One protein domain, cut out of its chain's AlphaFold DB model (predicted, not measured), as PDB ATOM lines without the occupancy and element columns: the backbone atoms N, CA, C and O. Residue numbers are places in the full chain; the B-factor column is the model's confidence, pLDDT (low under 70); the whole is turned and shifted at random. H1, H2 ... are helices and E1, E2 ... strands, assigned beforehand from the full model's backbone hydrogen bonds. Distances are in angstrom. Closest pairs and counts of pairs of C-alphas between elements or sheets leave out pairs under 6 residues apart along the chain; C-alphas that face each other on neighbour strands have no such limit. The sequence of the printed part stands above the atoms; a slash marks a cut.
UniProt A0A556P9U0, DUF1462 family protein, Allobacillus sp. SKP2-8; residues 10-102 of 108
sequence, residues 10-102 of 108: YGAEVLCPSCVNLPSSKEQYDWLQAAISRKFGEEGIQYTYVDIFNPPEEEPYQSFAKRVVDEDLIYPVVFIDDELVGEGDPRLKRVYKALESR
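What this domain is: This is residues 10 to 102 of the 108 residues of the protein "DUF1462 family protein" of Allobacillus sp. SKP2-8 (UniProt A0A556P9U0). Look first for a small hairpin of two strands, E2 and E3, with helix H3 packed on it, mainly at E3; together they make one layer. The long helix H1 and strand E1, side by side and running opposite ways, make a second layer, and H2 lies near the last residues of E1. The printed part has 93 residues, with H1, E1, H2, E2, E3 and H3 in that order; the sheet E2 - E3 is antiparallel and the class is mixed, helices and strands. The whole is compact, with a radius of gyration of the C-alphas of 12.9 A, and only just flat, spanning 34 by 31 by 17 A.

Where its parts are: Find E2 at residues 77 to 80 and E3 at residues 83 to 87. H3 follows at residues 92 to 100, ending at C-alpha 100, (14.240, 29.626, 61.061). H1, residues 25 to 40, begins at C-alpha 25, (27.475, 20.828, 43.524), and runs 21.9 A. E1, residues 45 to 51, runs 19.7 A, and H2, residues 61 to 70, runs 14.2 A.

How they stand to each other: In the hairpin E2 and E3, at 153 degrees, N 78 and O 86 are 2.8 A apart and N 80 and O 83 2.9 A, within hydrogen-bond range. The closest C-alphas of E3 and H3, Val 85 and Val 95, are 5.8 A apart. H1, with residues 32 to 36 alone, only just touches H3, with 3 pairs of C-alphas within 8 A, the closest Ile 36 and Tyr 96 at 7.4 A; their tilt is steep, 50 degrees, the same way. E1 pairs with no named strand; its closest C-alpha pair with H1 is Tyr 47 and Gln 33, 7.0 A, and with H2 Val 50 and Tyr 61, 7.0 A. E1 and E2 are near each other. H1 and H2 are apart. In H1, H2 and H3 every O i to N i+4 pair is within hydrogen-bond range.

The domain as a whole: The C-alphas farthest apart are Gly 41 and Asp 70, 35.8 A. The printed part has no cut, and no link between named elements is long, but residues 10 to 24 hold no named element. Mean pLDDT of the printed part is 89.3; residue 19 alone is under 70.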
ATOM      1  N   TYR A  10      20.812  24.496  42.497       94.81
ATOM      2  CA  TYR A  10      21.162  24.561  41.084       94.81
ATOM      3  C   TYR A  10      22.658  24.353  40.940       94.81
ATOM      4  O   TYR A  10      23.448  25.179  41.395       94.81
ATOM      5  N   GLY A  11      23.074  23.275  40.298       92.81
ATOM      6  CA  GLY A  11      24.487  23.041  40.058       92.81
ATOM      7  C   GLY A  11      24.730  22.009  38.981       92.81
ATOM      8  O   GLY A  11      23.831  21.667  38.225       92.81
ATOM      9  N   ALA A  12      25.963  21.531  38.896       89.69
ATOM     10  CA  ALA A  12      26.348  20.519  37.927       89.69
ATOM     11  C   ALA A  12      27.277  19.483  38.557       89.69
ATOM     12  O   ALA A  12      27.973  19.750  39.540       89.69
ATOM     13  N   GLU A  13      27.324  18.296  37.954       80.81
ATOM     14  CA  GLU A  13      28.318  17.280  38.318       80.81
ATOM     15  C   GLU A  13      29.736  17.710  37.896       80.81
ATOM     16  O   GLU A  13      30.723  17.375  38.549       80.81
ATOM     17  N   VAL A  14      29.839  18.521  36.838       80.44
ATOM     18  CA  VAL A  14      31.095  19.139  36.403       80.44
ATOM     19  C   VAL A  14      31.469  20.266  37.362       80.44
ATOM     20  O   VAL A  14      30.695  21.204  37.551       80.44
ATOM     21  N   LEU A  15      32.682  20.207  37.922       76.25
ATOM     22  CA  LEU A  15      33.213  21.258  38.792       76.25
ATOM     23  C   LEU A  15      33.165  22.621  38.100       76.25
ATOM     24  O   LEU A  15      33.538  22.748  36.932       76.25
ATOM     25  N   CYS A  16      32.745  23.646  38.845       74.25
ATOM     26  CA  CYS A  16      32.778  25.015  38.355       74.25
ATOM     27  C   CYS A  16      34.225  25.384  37.977       74.25
ATOM     28  O   CYS A  16      35.119  25.243  38.822       74.25
ATOM     29  N   PRO A  17      34.481  25.876  36.747       71.75
ATOM     30  CA  PRO A  17      35.822  26.275  36.309       71.75
ATOM     31  C   PRO A  17      36.474  27.292  37.255       71.75
ATOM     32  O   PRO A  17      37.689  27.294  37.441       71.75
ATOM     33  N   SER A  18      35.646  28.119  37.897       74.31
ATOM     34  CA  SER A  18      36.046  29.148  38.858       74.31
ATOM     35  C   SER A  18      36.285  28.612  40.279       74.31
ATOM     36  O   SER A  18      36.837  29.328  41.114       74.31
ATOM     37  N   CYS A  19      35.912  27.361  40.581       65.56
ATOM     38  CA  CYS A  19      35.910  26.794  41.936       65.56
ATOM     39  C   CYS A  19      36.641  25.444  42.041       65.56
ATOM     40  O   CYS A  19      36.199  24.547  42.751       65.56
ATOM     41  N   VAL A  20      37.801  25.309  41.392       71.69
ATOM     42  CA  VAL A  20      38.589  24.055  41.318       71.69
ATOM     43  C   VAL A  20      38.987  23.419  42.662       71.69
ATOM     44  O   VAL A  20      39.370  22.256  42.685       71.69
ATOM     45  N   ASN A  21      38.919  24.159  43.775       74.81
ATOM     46  CA  ASN A  21      39.254  23.663  45.119       74.81
ATOM     47  C   ASN A  21      38.023  23.427  46.014       74.81
ATOM     48  O   ASN A  21      38.192  23.080  47.183       74.81
ATOM     49  N   LEU A  22      36.810  23.670  45.509       78.06
ATOM     50  CA  LEU A  22      35.565  23.459  46.246       78.06
ATOM     51  C   LEU A  22      34.934  22.110  45.861       78.06
ATOM     52  O   LEU A  22      35.169  21.624  44.753       78.06
ATOM     53  N   PRO A  23      34.147  21.496  46.765       80.31
ATOM     54  CA  PRO A  23      33.397  20.285  46.448       80.31
ATOM     55  C   PRO A  23      32.421  20.517  45.289       80.31
ATOM     56  O   PRO A  23      31.977  21.643  45.046       80.31
ATOM     57  N   SER A  24      32.061  19.438  44.596       86.25
ATOM     58  CA  SER A  24      31.060  19.487  43.528       86.25
ATOM     59  C   SER A  24      29.691  19.926  44.052       86.25
ATOM     60  O   SER A  24      29.374  19.790  45.237       86.25
ATOM     61  N   SER A  25      28.830  20.412  43.154       90.38
ATOM     62  CA  SER A  25      27.475  20.828  43.524       90.38
ATOM     63  C   SER A  25      26.670  19.710  44.184       90.38
ATOM     64  O   SER A  25      25.892  19.963  45.100       90.38
ATOM     65  N   LYS A  26      26.895  18.468  43.750       88.56
ATOM     66  CA  LYS A  26      26.243  17.276  44.294       88.56
ATOM     67  C   LYS A  26      26.717  16.943  45.706       88.56
ATOM     68  O   LYS A  26      25.902  16.616  46.561       88.56
ATOM     69  N   GLU A  27      28.015  17.071  45.972       90.19
ATOM     70  CA  GLU A  27      28.564  16.903  47.323       90.19
ATOM     71  C   GLU A  27      28.057  17.991  48.274       90.19
ATOM     72  O   GLU A  27      27.703  17.695  49.413       90.19
ATOM     73  N   GLN A  28      27.973  19.244  47.811       90.12
ATOM     74  CA  GLN A  28      27.397  20.325  48.612       90.12
ATOM     75  C   GLN A  28      25.908  20.114  48.890       90.12
ATOM     76  O   GLN A  28      25.462  20.389  50.000       90.12
ATOM     77  N   TYR A  29      25.151  19.608  47.914       93.12
ATOM     78  CA  TYR A  29      23.746  19.245  48.089       93.12
ATOM     79  C   TYR A  29      23.566  18.178  49.180       93.12
ATOM     80  O   TYR A  29      22.806  18.397  50.123       93.12
ATOM     81  N   ASP A  30      24.313  17.074  49.103       92.75
ATOM     82  CA  ASP A  30      24.246  15.986  50.090       92.75
ATOM     83  C   ASP A  30      24.642  16.474  51.494       92.75
ATOM     84  O   ASP A  30      23.953  16.225  52.487       92.75
ATOM     85  N   TRP A  31      25.703  17.284  51.565       92.94
ATOM     86  CA  TRP A  31      26.142  17.906  52.808       92.94
ATOM     87  C   TRP A  31      25.094  18.853  53.409       92.94
ATOM     88  O   TRP A  31      24.852  18.801  54.617       92.94
ATOM     89  N   LEU A  32      24.463  19.706  52.594       92.81
ATOM     90  CA  LEU A  32      23.402  20.610  53.041       92.81
ATOM     91  C   LEU A  32      22.211  19.826  53.578       92.81
ATOM     92  O   LEU A  32      21.747  20.129  54.678       92.81
ATOM     93  N   GLN A  33      21.766  18.802  52.851       93.62
ATOM     94  CA  GLN A  33      20.680  17.930  53.282       93.62
ATOM     95  C   GLN A  33      21.000  17.300  54.643       93.62
ATOM     96  O   GLN A  33      20.231  17.450  55.589       93.62
ATOM     97  N   ALA A  34      22.172  16.677  54.795       93.25
ATOM     98  CA  ALA A  34      22.573  16.066  56.060       93.25
ATOM     99  C   ALA A  34      22.665  17.084  57.216       93.25
ATOM    100  O   ALA A  34      22.259  16.795  58.346       93.25
ATOM    101  N   ALA A  35      23.193  18.283  56.952       93.31
ATOM    102  CA  ALA A  35      23.350  19.333  57.954       93.31
ATOM    103  C   ALA A  35      22.002  19.913  58.413       93.31
ATOM    104  O   ALA A  35      21.789  20.098  59.616       93.31
ATOM    105  N   ILE A  36      21.091  20.166  57.470       92.81
ATOM    106  CA  ILE A  36      19.741  20.665  57.737       92.81
ATOM    107  C   ILE A  36      18.935  19.598  58.479       92.81
ATOM    108  O   ILE A  36      18.426  19.893  59.561       92.81
ATOM    109  N   SER A  37      18.910  18.357  57.982       92.00
ATOM    110  CA  SER A  37      18.185  17.252  58.621       92.00
ATOM    111  C   SER A  37      18.653  17.000  60.052       92.00
ATOM    112  O   SER A  37      17.843  16.754  60.941       92.00
ATOM    113  N   ARG A  38      19.957  17.135  60.327       92.44
ATOM    114  CA  ARG A  38      20.489  17.015  61.692       92.44
ATOM    115  C   ARG A  38      20.000  18.122  62.632       92.44
ATOM    116  O   ARG A  38      19.940  17.891  63.838       92.44
ATOM    117  N   LYS A  39      19.732  19.325  62.117       92.12
ATOM    118  CA  LYS A  39      19.361  20.490  62.931       92.12
ATOM    119  C   LYS A  39      17.849  20.661  63.077       92.12
ATOM    120  O   LYS A  39      17.413  21.007  64.167       92.12
ATOM    121  N   PHE A  40      17.085  20.456  62.010       91.56
ATOM    122  CA  PHE A  40      15.646  20.749  61.947       91.56
ATOM    123  C   PHE A  40      14.772  19.502  61.748       91.56
ATOM    124  O   PHE A  40      13.551  19.610  61.770       91.56
ATOM    125  N   GLY A  41      15.382  18.326  61.562       88.75
ATOM    126  CA  GLY A  41      14.678  17.103  61.190       88.75
ATOM    127  C   GLY A  41      14.409  16.999  59.687       88.75
ATOM    128  O   GLY A  41      14.791  17.862  58.898       88.75
ATOM    129  N   GLU A  42      13.774  15.899  59.290       80.38
ATOM    130  CA  GLU A  42      13.448  15.594  57.887       80.38
ATOM    131  C   GLU A  42      12.004  15.980  57.516       80.38
ATOM    132  O   GLU A  42      11.640  15.989  56.343       80.38
ATOM    133  N   GLU A  43      11.162  16.303  58.501       84.88
ATOM    134  CA  GLU A  43       9.754  16.625  58.264       84.88
ATOM    135  C   GLU A  43       9.574  18.070  57.778       84.88
ATOM    136  O   GLU A  43      10.059  19.021  58.387       84.88
ATOM    137  N   GLY A  44       8.823  18.245  56.686       87.56
ATOM    138  CA  GLY A  44       8.447  19.563  56.162       87.56
ATOM    139  C   GLY A  44       9.501  20.251  55.289       87.56
ATOM    140  O   GLY A  44       9.222  21.334  54.781       87.56
ATOM    141  N   ILE A  45      10.665  19.635  55.062       91.25
ATOM    142  CA  ILE A  45      11.703  20.157  54.164       91.25
ATOM    143  C   ILE A  45      11.844  19.228  52.960       91.25
ATOM    144  O   ILE A  45      12.093  18.033  53.108       91.25
ATOM    145  N   GLN A  46      11.690  19.783  51.764       92.31
ATOM    146  CA  GLN A  46      11.927  19.086  50.507       92.31
ATOM    147  C   GLN A  46      13.272  19.518  49.934       92.31
ATOM    148  O   GLN A  46      13.600  20.697  49.958       92.31
ATOM    149  N   TYR A  47      14.053  18.572  49.421       93.44
ATOM    150  CA  TYR A  47      15.353  18.848  48.820       93.44
ATOM    151  C   TYR A  47      15.291  18.541  47.328       93.44
ATOM    152  O   TYR A  47      14.900  17.439  46.937       93.44
ATOM    153  N   THR A  48      15.689  19.515  46.516       94.00
ATOM    154  CA  THR A  48      15.629  19.437  45.058       94.00
ATOM    155  C   THR A  48      16.990  19.807  44.486       94.00
ATOM    156  O   THR A  48      17.509  20.898  44.711       94.00
ATOM    157  N   TYR A  49      17.588  18.888  43.733       94.94
ATOM    158  CA  TYR A  49      18.801  19.155  42.969       94.94
ATOM    159  C   TYR A  49      18.436  19.397  41.505       94.94
ATOM    160  O   TYR A  49      17.803  18.549  40.875       94.94
ATOM    161  N   VAL A  50      18.864  20.534  40.962       94.88
ATOM    162  CA  VAL A  50      18.647  20.910  39.563       94.88
ATOM    163  C   VAL A  50      19.987  20.921  38.842       94.88
ATOM    164  O   VAL A  50      20.858  21.732  39.157       94.88
ATOM    165  N   ASP A  51      20.138  20.039  37.854       93.62
ATOM    166  CA  ASP A  51      21.281  20.074  36.944       93.62
ATOM    167  C   ASP A  51      21.130  21.253  35.978       93.62
ATOM    168  O   ASP A  51      20.209  21.279  35.166       93.62
ATOM    169  N   ILE A  52      22.030  22.232  36.044       93.00
ATOM    170  CA  ILE A  52      21.965  23.427  35.193       93.00
ATOM    171  C   ILE A  52      22.218  23.132  33.707       93.00
ATOM    172  O   ILE A  52      21.799  23.914  32.855       93.00
ATOM    173  N   PHE A  53      22.865  22.009  33.377       91.38
ATOM    174  CA  PHE A  53      23.099  21.584  31.994       91.38
ATOM    175  C   PHE A  53      21.980  20.704  31.441       91.38
ATOM    176  O   PHE A  53      21.813  20.615  30.224       91.38
ATOM    177  N   ASN A  54      21.210  20.067  32.320       92.31
ATOM    178  CA  ASN A  54      20.048  19.269  31.955       92.31
ATOM    179  C   ASN A  54      18.889  19.508  32.939       92.31
ATOM    180  O   ASN A  54      18.510  18.589  33.675       92.31
ATOM    181  N   PRO A  55      18.346  20.741  32.993       92.75
ATOM    182  CA  PRO A  55      17.315  21.082  33.961       92.75
ATOM    183  C   PRO A  55      15.972  20.444  33.592       92.75
ATOM    184  O   PRO A  55      15.720  20.170  32.413       92.75
ATOM    185  N   PRO A  56      15.077  20.234  34.573       92.06
ATOM    186  CA  PRO A  56      13.712  19.817  34.287       92.06
ATOM    187  C   PRO A  56      12.977  20.910  33.495       92.06
ATOM    188  O   PRO A  56      13.300  22.090  33.596       92.06
ATOM    189  N   GLU A  57      11.957  20.520  32.727       91.94
ATOM    190  CA  GLU A  57      11.128  21.441  31.926       91.94
ATOM    191  C   GLU A  57      10.137  22.267  32.772       91.94
ATOM    192  O   GLU A  57       9.340  23.032  32.236       91.94
ATOM    193  N   GLU A  58      10.166  22.105  34.094       91.69
ATOM    194  CA  GLU A  58       9.294  22.806  35.029       91.69
ATOM    195  C   GLU A  58       9.860  24.189  35.388       91.69
ATOM    196  O   GLU A  58      11.056  24.360  35.642       91.69
ATOM    197  N   GLU A  59       8.987  25.196  35.414       88.50
ATOM    198  CA  GLU A  59       9.309  26.521  35.942       88.50
ATOM    199  C   GLU A  59       9.158  26.531  37.472       88.50
ATOM    200  O   GLU A  59       8.206  25.940  37.983       88.50
ATOM    201  N   PRO A  60      10.040  27.224  38.217       89.62
ATOM    202  CA  PRO A  60      11.068  28.158  37.740       89.62
ATOM    203  C   PRO A  60      12.423  27.512  37.388       89.62
ATOM    204  O   PRO A  60      13.343  28.220  36.965       89.62
ATOM    205  N   TYR A  61      12.568  26.191  37.536       93.38
ATOM    206  CA  TYR A  61      13.861  25.511  37.440       93.38
ATOM    207  C   TYR A  61      14.549  25.692  36.088       93.38
ATOM    208  O   TYR A  61      15.732  26.034  36.043       93.38
ATOM    209  N   GLN A  62      13.813  25.501  34.988       93.81
ATOM    210  CA  GLN A  62      14.362  25.598  33.634       93.81
ATOM    211  C   GLN A  62      14.953  26.984  33.351       93.81
ATOM    212  O   GLN A  62      16.089  27.113  32.883       93.81
ATOM    213  N   SER A  63      14.179  28.028  33.647       93.19
ATOM    214  CA  SER A  63      14.556  29.415  33.378       93.19
ATOM    215  C   SER A  63      15.756  29.847  34.212       93.19
ATOM    216  O   SER A  63      16.669  30.488  33.685       93.19
ATOM    217  N   PHE A  64      15.801  29.463  35.492       93.50
ATOM    218  CA  PHE A  64      16.930  29.810  36.350       93.50
ATOM    219  C   PHE A  64      18.200  29.036  35.979       93.50
ATOM    220  O   PHE A  64      19.265  29.635  35.859       93.50
ATOM    221  N   ALA A  65      18.097  27.733  35.707       93.62
ATOM    222  CA  ALA A  65      19.222  26.922  35.244       93.62
ATOM    223  C   ALA A  65      19.867  27.495  33.976       93.62
ATOM    224  O   ALA A  65      21.085  27.667  33.912       93.62
ATOM    225  N   LYS A  66      19.044  27.874  32.990       93.00
ATOM    226  CA  LYS A  66      19.529  28.510  31.763       93.00
ATOM    227  C   LYS A  66      20.274  29.810  32.055       93.00
ATOM    228  O   LYS A  66      21.314  30.052  31.457       93.00
ATOM    229  N   ARG A  67      19.767  30.621  32.985       93.38
ATOM    230  CA  ARG A  67      20.405  31.872  33.406       93.38
ATOM    231  C   ARG A  67      21.768  31.638  34.064       93.38
ATOM    232  O   ARG A  67      22.696  32.377  33.764       93.38
ATOM    233  N   VAL A  68      21.908  30.606  34.903       91.44
ATOM    234  CA  VAL A  68      23.201  30.241  35.519       91.44
ATOM    235  C   VAL A  68      24.258  29.962  34.452       91.44
ATOM    236  O   VAL A  68      25.392  30.407  34.594       91.44
ATOM    237  N   VAL A  69      23.882  29.271  33.375       89.75
ATOM    238  CA  VAL A  69      24.794  28.951  32.268       89.75
ATOM    239  C   VAL A  69      25.043  30.160  31.359       89.75
ATOM    240  O   VAL A  69      26.187  30.422  31.004       89.75
ATOM    241  N   ASP A  70      23.996  30.895  30.972       91.69
ATOM    242  CA  ASP A  70      24.082  32.021  30.024       91.69
ATOM    243  C   ASP A  70      24.850  33.219  30.609       91.69
ATOM    244  O   ASP A  70      25.628  33.862  29.905       91.69
ATOM    245  N   GLU A  71      24.683  33.480  31.911       91.12
ATOM    246  CA  GLU A  71      25.367  34.563  32.629       91.12
ATOM    247  C   GLU A  71      26.672  34.120  33.326       91.12
ATOM    248  O   GLU A  71      27.269  34.925  34.041       91.12
ATOM    249  N   ASP A  72      27.126  32.873  33.130       85.38
ATOM    250  CA  ASP A  72      28.330  32.295  33.762       85.38
ATOM    251  C   ASP A  72      28.348  32.492  35.297       85.38
ATOM    252  O   ASP A  72      29.333  32.925  35.903       85.38
ATOM    253  N   LEU A  73      27.210  32.223  35.950       88.31
ATOM    254  CA  LEU A  73      27.077  32.396  37.398       88.31
ATOM    255  C   LEU A  73      27.875  31.328  38.160       88.31
ATOM    256  O   LEU A  73      28.011  30.177  37.738       88.31
ATOM    257  N   ILE A  74      28.362  31.700  39.345       88.44
ATOM    258  CA  ILE A  74      29.078  30.786  40.242       88.44
ATOM    259  C   ILE A  74      28.086  29.757  40.797       88.44
ATOM    260  O   ILE A  74      27.170  30.108  41.540       88.44
ATOM    261  N   TYR A  75      28.309  28.479  40.496       88.31
ATOM    262  CA  TYR A  75      27.470  27.376  40.959       88.31
ATOM    263  C   TYR A  75      28.233  26.453  41.938       88.31
ATOM    264  O   TYR A  75      29.456  26.320  41.836       88.31
ATOM    265  N   PRO A  76      27.538  25.803  42.893       91.56
ATOM    266  CA  PRO A  76      26.082  25.736  43.003       91.56
ATOM    267  C   PRO A  76      25.430  26.998  43.568       91.56
ATOM    268  O   PRO A  76      25.993  27.686  44.416       91.56
ATOM    269  N   VAL A  77      24.212  27.260  43.116       93.62
ATOM    270  CA  VAL A  77      23.338  28.315  43.622       93.62
ATOM    271  C   VAL A  77      22.250  27.666  44.470       93.62
ATOM    272  O   VAL A  77      21.570  26.750  44.014       93.62
ATOM    273  N   VAL A  78      22.096  28.118  45.712       94.44
ATOM    274  CA  VAL A  78      21.193  27.517  46.696       94.44
ATOM    275  C   VAL A  78      20.059  28.471  47.020       94.44
ATOM    276  O   VAL A  78      20.293  29.593  47.478       94.44
ATOM    277  N   PHE A  79      18.839  27.982  46.845       94.62
ATOM    278  CA  PHE A  79      17.603  28.652  47.208       94.62
ATOM    279  C   PHE A  79      16.887  27.912  48.329       94.62
ATOM    280  O   PHE A  79      16.990  26.693  48.464       94.62
ATOM    281  N   ILE A  80      16.149  28.676  49.126       93.00
ATOM    282  CA  ILE A  80      15.112  28.154  50.009       93.00
ATOM    283  C   ILE A  80      13.804  28.824  49.595       93.00
ATOM    284  O   ILE A  80      13.644  30.035  49.773       93.00
ATOM    285  N   ASP A  81      12.884  28.051  49.029       90.69
ATOM    286  CA  ASP A  81      11.740  28.536  48.258       90.69
ATOM    287  C   ASP A  81      12.222  29.526  47.173       90.69
ATOM    288  O   ASP A  81      12.991  29.158  46.290       90.69
ATOM    289  N   ASP A  82      11.851  30.804  47.282       88.31
ATOM    290  CA  ASP A  82      12.233  31.868  46.339       88.31
ATOM    291  C   ASP A  82      13.448  32.702  46.820       88.31
ATOM    292  O   ASP A  82      13.868  33.663  46.178       88.31
ATOM    293  N   GLU A  83      14.036  32.372  47.978       91.75
ATOM    294  CA  GLU A  83      15.125  33.150  48.586       91.75
ATOM    295  C   GLU A  83      16.502  32.567  48.260       91.75
ATOM    296  O   GLU A  83      16.826  31.451  48.664       91.75
ATOM    297  N   LEU A  84      17.354  33.363  47.611       91.88
ATOM    298  CA  LEU A  84      18.759  33.025  47.394       91.88
ATOM    299  C   LEU A  84      19.540  33.069  48.718       91.88
ATOM    300  O   LEU A  84      19.748  34.139  49.297       91.88
ATOM    301  N   VAL A  85      20.039  31.917  49.172       92.75
ATOM    302  CA  VAL A  85      20.758  31.798  50.454       92.75
ATOM    303  C   VAL A  85      22.272  31.619  50.299       92.75
ATOM    304  O   VAL A  85      23.021  31.918  51.240       92.75
ATOM    305  N   GLY A  86      22.750  31.199  49.123       89.12
ATOM    306  CA  GLY A  86      24.179  31.055  48.847       89.12
ATOM    307  C   GLY A  86      24.521  30.741  47.391       89.12
ATOM    308  O   GLY A  86      23.693  30.228  46.650       89.12
ATOM    309  N   GLU A  87      25.764  31.035  47.015       88.62
ATOM    310  CA  GLU A  87      26.350  30.804  45.688       88.62
ATOM    311  C   GLU A  87      27.791  30.308  45.886       88.62
ATOM    312  O   GLU A  87      28.528  30.885  46.693       88.62
ATOM    313  N   GLY A  88      28.191  29.243  45.187       84.31
ATOM    314  CA  GLY A  88      29.526  28.636  45.232       84.31
ATOM    315  C   GLY A  88      29.864  27.925  46.546       84.31
ATOM    316  O   GLY A  88      30.110  26.726  46.548       84.31
ATOM    317  N   ASP A  89      29.881  28.656  47.662       82.31
ATOM    318  CA  ASP A  89      30.098  28.149  49.025       82.31
ATOM    319  C   ASP A  89      28.927  28.585  49.933       82.31
ATOM    320  O   ASP A  89      28.984  29.622  50.614       82.31
ATOM    321  N   PRO A  90      27.798  27.854  49.907       84.44
ATOM    322  CA  PRO A  90      26.622  28.189  50.693       84.44
ATOM    323  C   PRO A  90      26.918  28.046  52.190       84.44
ATOM    324  O   PRO A  90      27.118  26.962  52.737       84.44
ATOM    325  N   ARG A  91      26.904  29.176  52.901       89.25
ATOM    326  CA  ARG A  91      27.151  29.194  54.347       89.25
ATOM    327  C   ARG A  91      25.937  28.674  55.111       89.25
ATOM    328  O   ARG A  91      24.903  29.344  55.134       89.25
ATOM    329  N   LEU A  92      26.112  27.598  55.886       90.62
ATOM    330  CA  LEU A  92      25.066  27.026  56.755       90.62
ATOM    331  C   LEU A  92      24.355  28.062  57.631       90.62
ATOM    332  O   LEU A  92      23.152  27.982  57.836       90.62
ATOM    333  N   LYS A  93      25.072  29.079  58.125       90.75
ATOM    334  CA  LYS A  93      24.465  30.134  58.947       90.75
ATOM    335  C   LYS A  93      23.339  30.887  58.221       90.75
ATOM    336  O   LYS A  93      22.379  31.282  58.874       90.75
ATOM    337  N   ARG A  94      23.461  31.120  56.906       92.38
ATOM    338  CA  ARG A  94      22.398  31.761  56.112       92.38
ATOM    339  C   ARG A  94      21.249  30.799  55.860       92.38
ATOM    340  O   ARG A  94      20.112  31.173  56.109       92.38
ATOM    341  N   VAL A  95      21.573  29.569  55.471       92.50
ATOM    342  CA  VAL A  95      20.599  28.494  55.241       92.50
ATOM    343  C   VAL A  95      19.717  28.285  56.474       92.50
ATOM    344  O   VAL A  95      18.497  28.356  56.395       92.50
ATOM    345  N   TYR A  96      20.333  28.135  57.647       93.44
ATOM    346  CA  TYR A  96      19.615  27.960  58.908       93.44
ATOM    347  C   TYR A  96      18.729  29.154  59.234       93.44
ATOM    348  O   TYR A  96      17.568  28.964  59.563       93.44
ATOM    349  N   LYS A  97      19.238  30.378  59.066       92.56
ATOM    350  CA  LYS A  97      18.450  31.583  59.324       92.56
ATOM    351  C   LYS A  97      17.227  31.682  58.403       92.56
ATOM    352  O   LYS A  97      16.174  32.127  58.851       92.56
ATOM    353  N   ALA A  98      17.366  31.290  57.138       92.94
ATOM    354  CA  ALA A  98      16.266  31.283  56.179       92.94
ATOM    355  C   ALA A  98      15.184  30.259  56.563       92.94
ATOM    356  O   ALA A  98      13.999  30.589  56.514       92.94
ATOM    357  N   LEU A  99      15.580  29.064  57.019       92.06
ATOM    358  CA  LEU A  99      14.661  28.051  57.555       92.06
ATOM    359  C   LEU A  99      13.997  28.509  58.865       92.06
ATOM    360  O   LEU A  99      12.779  28.439  59.002       92.06
ATOM    361  N   GLU A 100      14.763  29.071  59.801       92.25
ATOM    362  CA  GLU A 100      14.240  29.626  61.061       92.25
ATOM    363  C   GLU A 100      13.199  30.727  60.797       92.25
ATOM    364  O   GLU A 100      12.143  30.760  61.427       92.25
ATOM    365  N   SER A 101      13.433  31.586  59.799       91.19
ATOM    366  CA  SER A 101      12.475  32.622  59.389       91.19
ATOM    367  C   SER A 101      11.177  32.068  58.784       91.19
ATOM    368  O   SER A 101      10.203  32.814  58.675       91.19
ATOM    369  N   ARG A 102      11.157  30.792  58.385       90.31
ATOM    370  CA  ARG A 102       9.986  30.074  57.850       90.31
ATOM    371  C   ARG A 102       9.267  29.239  58.914       90.31
ATOM    372  O   ARG A 102       8.242  28.630  58.620       90.31
TER     373      ARG A 102